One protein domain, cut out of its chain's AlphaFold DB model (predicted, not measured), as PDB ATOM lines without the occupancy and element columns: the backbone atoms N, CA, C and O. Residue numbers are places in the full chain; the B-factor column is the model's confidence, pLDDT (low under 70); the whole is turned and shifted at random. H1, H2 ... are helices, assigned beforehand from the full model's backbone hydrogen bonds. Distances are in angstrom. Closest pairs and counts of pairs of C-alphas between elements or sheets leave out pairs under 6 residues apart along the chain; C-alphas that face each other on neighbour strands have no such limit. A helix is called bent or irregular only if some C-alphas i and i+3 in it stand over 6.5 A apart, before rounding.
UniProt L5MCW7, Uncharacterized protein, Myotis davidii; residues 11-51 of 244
ATOM      1  N   PHE A  11      17.710 -27.042 133.217       94.19
ATOM      2  CA  PHE A  11      18.134 -25.648 133.324       94.19
ATOM      3  C   PHE A  11      16.941 -24.681 133.359       94.19
ATOM      4  O   PHE A  11      16.877 -23.797 134.212       94.19
ATOM      5  N   GLN A  12      15.966 -24.865 132.465       94.19
ATOM      6  CA  GLN A  12      14.755 -24.042 132.437       94.19
ATOM      7  C   GLN A  12      13.921 -24.210 133.708       94.19
ATOM      8  O   GLN A  12      13.361 -23.229 134.185       94.19
ATOM      9  N   GLN A  13      13.860 -25.417 134.276       91.06
ATOM     10  CA  GLN A  13      13.201 -25.684 135.552       91.06
ATOM     11  C   GLN A  13      13.876 -24.908 136.684       91.06
ATOM     12  O   GLN A  13      13.189 -24.204 137.418       91.06
ATOM     13  N   SER A  14      15.204 -24.959 136.790       94.00
ATOM     14  CA  SER A  14      15.945 -24.216 137.818       94.00
ATOM     15  C   SER A  14      15.749 -22.705 137.694       94.00
ATOM     16  O   SER A  14      15.479 -22.030 138.687       94.00
ATOM     17  N   VAL A  15      15.808 -22.165 136.471       95.31
ATOM     18  CA  VAL A  15      15.541 -20.740 136.227       95.31
ATOM     19  C   VAL A  15      14.086 -20.396 136.549       95.31
ATOM     20  O   VAL A  15      13.829 -19.385 137.197       95.31
ATOM     21  N   ALA A  16      13.126 -21.228 136.139       92.94
ATOM     22  CA  ALA A  16      11.714 -21.021 136.448       92.94
ATOM     23  C   ALA A  16      11.471 -21.001 137.963       92.94
ATOM     24  O   ALA A  16      10.761 -20.123 138.453       92.94
ATOM     25  N   MET A  17      12.113 -21.899 138.711       94.94
ATOM     26  CA  MET A  17      12.032 -21.935 140.169       94.94
ATOM     27  C   MET A  17      12.624 -20.682 140.825       94.94
ATOM     28  O   MET A  17      11.967 -20.118 141.697       94.94
ATOM     29  N   ASP A  18      13.786 -20.188 140.378       95.69
ATOM     30  CA  ASP A  18      14.343 -18.906 140.853       95.69
ATOM     31  C   ASP A  18      13.345 -17.758 140.638       95.69
ATOM     32  O   ASP A  18      13.079 -16.966 141.547       95.69
ATOM     33  N   ARG A  19      12.713 -17.694 139.459       95.12
ATOM     34  CA  ARG A  19      11.709 -16.658 139.174       95.12
ATOM     35  C   ARG A  19      10.474 -16.790 140.064       95.12
ATOM     36  O   ARG A  19      10.010 -15.776 140.587       95.12
ATOM     37  N   ILE A  20       9.972 -18.006 140.277       93.69
ATOM     38  CA  ILE A  20       8.823 -18.274 141.156       93.69
ATOM     39  C   ILE A  20       9.140 -17.856 142.596       93.69
ATOM     40  O   ILE A  20       8.354 -17.145 143.219       93.69
ATOM     41  N   GLN A  21      10.310 -18.228 143.111       92.19
ATOM     42  CA  GLN A  21      10.734 -17.877 144.467       92.19
ATOM     43  C   GLN A  21      10.860 -16.365 144.659       92.19
ATOM     44  O   GLN A  21      10.444 -15.848 145.694       92.19
ATOM     45  N   ARG A  22      11.359 -15.630 143.659       91.69
ATOM     46  CA  ARG A  22      11.405 -14.160 143.709       91.69
ATOM     47  C   ARG A  22      10.009 -13.547 143.790       91.69
ATOM     48  O   ARG A  22       9.803 -12.640 144.590       91.69
ATOM     49  N   ILE A  23       9.051 -14.052 143.011       91.44
ATOM     50  CA  ILE A  23       7.652 -13.598 143.060       91.44
ATOM     51  C   ILE A  23       7.050 -13.868 144.443       91.44
ATOM     52  O   ILE A  23       6.485 -12.961 145.051       91.44
ATOM     53  N   ILE A  24       7.228 -15.081 144.975       90.56
ATOM     54  CA  ILE A  24       6.757 -15.446 146.319       90.56
ATOM     55  C   ILE A  24       7.396 -14.541 147.379       90.56
ATOM     56  O   ILE A  24       6.697 -14.018 148.244       90.56
ATOM     57  N   GLY A  25       8.705 -14.300 147.287       90.50
ATOM     58  CA  GLY A  25       9.431 -13.444 148.222       90.50
ATOM     59  C   GLY A  25       8.958 -11.989 148.211       90.50
ATOM     60  O   GLY A  25       8.938 -11.347 149.260       90.50
ATOM     61  N   VAL A  26       8.531 -11.466 147.056       90.31
ATOM     62  CA  VAL A  26       7.904 -10.138 146.959       90.31
ATOM     63  C   VAL A  26       6.506 -10.150 147.577       90.31
ATOM     64  O   VAL A  26       6.184  -9.248 148.346       90.31
ATOM     65  N   LEU A  27       5.695 -11.177 147.302       87.62
ATOM     66  CA  LEU A  27       4.345 -11.315 147.866       87.62
ATOM     67  C   LEU A  27       4.350 -11.438 149.398       87.62
ATOM     68  O   LEU A  27       3.431 -10.961 150.055       87.62
ATOM     69  N   GLN A  28       5.389 -12.045 149.975       86.31
ATOM     70  CA  GLN A  28       5.554 -12.185 151.425       86.31
ATOM     71  C   GLN A  28       6.071 -10.911 152.120       86.31
ATOM     72  O   GLN A  28       5.976 -10.810 153.342       86.31
ATOM     73  N   LYS A  29       6.622  -9.938 151.380       84.69
ATOM     74  CA  LYS A  29       7.200  -8.703 151.936       84.69
ATOM     75  C   LYS A  29       6.329  -7.489 151.587       84.69
ATOM     76  O   LYS A  29       6.517  -6.907 150.517       84.69
ATOM     77  N   PRO A  30       5.438  -7.027 152.486       70.06
ATOM     78  CA  PRO A  30       4.451  -5.987 152.172       70.06
ATOM     79  C   PRO A  30       5.077  -4.656 151.727       70.06
ATOM     80  O   PRO A  30       4.571  -4.025 150.807       70.06
ATOM     81  N   GLN A  31       6.232  -4.280 152.289       80.12
ATOM     82  CA  GLN A  31       6.964  -3.067 151.896       80.12
ATOM     83  C   GLN A  31       7.493  -3.123 150.448       80.12
ATOM     84  O   GLN A  31       7.561  -2.108 149.762       80.12
ATOM     85  N   MET A  32       7.878  -4.310 149.971       72.38
ATOM     86  CA  MET A  32       8.318  -4.505 148.585       72.38
ATOM     87  C   MET A  32       7.115  -4.653 147.649       72.38
ATOM     88  O   MET A  32       7.180  -4.232 146.495       72.38
ATOM     89  N   GLY A  33       6.015  -5.215 148.156       72.56
ATOM     90  CA  GLY A  33       4.788  -5.471 147.413       72.56
ATOM     91  C   GLY A  33       4.244  -4.240 146.694       72.56
ATOM     92  O   GLY A  33       3.908  -4.352 145.523       72.56
ATOM     93  N   GLU A  34       4.240  -3.058 147.320       82.12
ATOM     94  CA  GLU A  34       3.695  -1.831 146.707       82.12
ATOM     95  C   GLU A  34       4.376  -1.461 145.382       82.12
ATOM     96  O   GLU A  34       3.712  -1.142 144.396       82.12
ATOM     97  N   ARG A  35       5.708  -1.570 145.324       86.62
ATOM     98  CA  ARG A  35       6.510  -1.222 144.138       86.62
ATOM     99  C   ARG A  35       6.337  -2.228 142.997       86.62
ATOM    100  O   ARG A  35       6.530  -1.871 141.839       86.62
ATOM    101  N   TYR A  36       5.980  -3.470 143.318       88.25
ATOM    102  CA  TYR A  36       5.832  -4.560 142.352       88.25
ATOM    103  C   TYR A  36       4.375  -4.964 142.105       88.25
ATOM    104  O   TYR A  36       4.127  -5.784 141.225       88.25
ATOM    105  N   LEU A  37       3.410  -4.376 142.819       88.38
ATOM    106  CA  LEU A  37       1.996  -4.749 142.769       88.38
ATOM    107  C   LEU A  37       1.443  -4.665 141.348       88.38
ATOM    108  O   LEU A  37       0.809  -5.602 140.872       88.38
ATOM    109  N   ARG A  38       1.748  -3.572 140.641       89.50
ATOM    110  CA  ARG A  38       1.330  -3.385 139.246       89.50
ATOM    111  C   ARG A  38       1.834  -4.522 138.353       89.50
ATOM    112  O   ARG A  38       1.066  -5.082 137.576       89.50
ATOM    113  N   THR A  39       3.107  -4.879 138.494       91.81
ATOM    114  CA  THR A  39       3.735  -5.963 137.730       91.81
ATOM    115  C   THR A  39       3.154  -7.323 138.105       91.81
ATOM    116  O   THR A  39       2.905  -8.146 137.229       91.81
ATOM    117  N   LEU A  40       2.890  -7.566 139.389       91.69
ATOM    118  CA  LEU A  40       2.296  -8.812 139.870       91.69
ATOM    119  C   LEU A  40       0.878  -9.012 139.331       91.69
ATOM    120  O   LEU A  40       0.565 -10.103 138.870       91.69
ATOM    121  N   LEU A  41       0.060  -7.958 139.306       91.00
ATOM    122  CA  LEU A  41      -1.278  -7.998 138.707       91.00
ATOM    123  C   LEU A  41      -1.222  -8.267 137.196       91.00
ATOM    124  O   LEU A  41      -2.041  -9.014 136.665       91.00
ATOM    125  N   GLN A  42      -0.233  -7.704 136.495       92.44
ATOM    126  CA  GLN A  42      -0.022  -7.993 135.076       92.44
ATOM    127  C   GLN A  42       0.350  -9.462 134.855       92.44
ATOM    128  O   GLN A  42      -0.240 -10.127 134.004       92.44
ATOM    129  N   VAL A  43       1.296  -9.983 135.640       90.81
ATOM    130  CA  VAL A  43       1.681 -11.396 135.588       90.81
ATOM    131  C   VAL A  43       0.484 -12.287 135.922       90.81
ATOM    132  O   VAL A  43       0.257 -13.263 135.218       90.81
ATOM    133  N   GLU A  44      -0.337 -11.935 136.913       90.56
ATOM    134  CA  GLU A  44      -1.578 -12.651 137.229       90.56
ATOM    135  C   GLU A  44      -2.538 -12.693 136.027       90.56
ATOM    136  O   GLU A  44      -3.053 -13.758 135.690       90.56
ATOM    137  N   GLY A  45      -2.755 -11.566 135.340       90.31
ATOM    138  CA  GLY A  45      -3.589 -11.508 134.134       90.31
ATOM    139  C   GLY A  45      -3.046 -12.362 132.981       90.31
ATOM    140  O   GLY A  45      -3.799 -13.086 132.323       90.31
ATOM    141  N   MET A  46      -1.727 -12.337 132.772       92.25
ATOM    142  CA  MET A  46      -1.055 -13.178 131.777       92.25
ATOM    143  C   MET A  46      -1.198 -14.662 132.122       92.25
ATOM    144  O   MET A  46      -1.577 -15.456 131.264       92.25
ATOM    145  N   LEU A  47      -0.979 -15.033 133.385       89.56
ATOM    146  CA  LEU A  47      -1.130 -16.407 133.858       89.56
ATOM    147  C   LEU A  47      -2.575 -16.895 133.737       89.56
ATOM    148  O   LEU A  47      -2.784 -18.017 133.294       89.56
ATOM    149  N   LYS A  48      -3.579 -16.065 134.043       88.00
ATOM    150  CA  LYS A  48      -4.996 -16.416 133.834       88.00
ATOM    151  C   LYS A  48      -5.310 -16.696 132.364       88.00
ATOM    152  O   LYS A  48      -6.064 -17.615 132.066       88.00
ATOM    153  N   THR A  49      -4.707 -15.934 131.452       89.25
ATOM    154  CA  THR A  49      -4.883 -16.122 130.003       89.25
ATOM    155  C   THR A  49      -4.170 -17.382 129.506       89.25
ATOM    156  O   THR A  49      -4.709 -18.116 128.682       89.25
ATOM    157  N   TRP A  50      -2.963 -17.657 130.007       87.06
ATOM    158  CA  TRP A  50      -2.183 -18.843 129.637       87.06
ATOM    159  C   TRP A  50      -2.711 -20.131 130.272       87.06
ATOM    160  O   TRP A  50      -2.552 -21.206 129.696       87.06
ATOM    161  N   PHE A  51      -3.357 -20.028 131.435       84.88
ATOM    162  CA  PHE A  51      -3.826 -21.157 132.234       84.88
ATOM    163  C   PHE A  51      -5.281 -20.975 132.712       84.88
ATOM    164  O   PHE A  51      -5.539 -20.935 133.917       84.88
TER     165      PHE A  51
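This is residues 11 to 51 of the 244 residues of an uncharacterized protein of Myotis davidii (UniProt L5MCW7). Two long helices meet near their ends and make a V, with the tight turn between H1 and H2 at its point. The rest of the V is open: residues 11 to 22 of H1 and residues 44 to 50 of H2 stand free, as does Phe 51. The printed part has 41 residues, with two named helices, H1 then H2, and no named strand; its class is all helix. It is only just loose, close to compact, with a radius of gyration of the C-alphas of 11.2 A, and its flat outline spans 31 by 22 by 11 A.

Find C-alpha 11 at (18.134, -25.648, 133.324); from there H1 runs through residues 11 to 27, 24.6 A from first to last C-alpha, and ends at C-alpha 27 at (4.345, -11.315, 147.866). After two residues, look for H2, residues 30 to 50, which runs 26.8 A to C-alpha 50 at (-2.183, -18.843, 129.637). H2 is irregular: C-alphas 35 and 38 are 7.4 A apart, and it has a kink of 68 degrees near residue 37.

Look at Val 26 and Gly 33, where H1 and H2 touch: these are their closest C-alphas, 5.6 A apart. H1 touches H2 with residues 23 to 27 alone, and H2 touches H1 with residues 32 to 40 alone. The two run opposite ways at a steep tilt of 50 degrees, though the line of H2 is a rough one. Along the backbone, every O i to N i+4 pair of H1 is within hydrogen-bond range; in H2, 13 of 17 are.

Measure from Phe 11 to Gln 31 for the two C-alphas farthest apart, 31.3 A. The printed part has no cut, and the link from H1 to H2 is tight. In the B-factor column you will find a mean pLDDT of the printed part of 88.9; no printed residue is under 70.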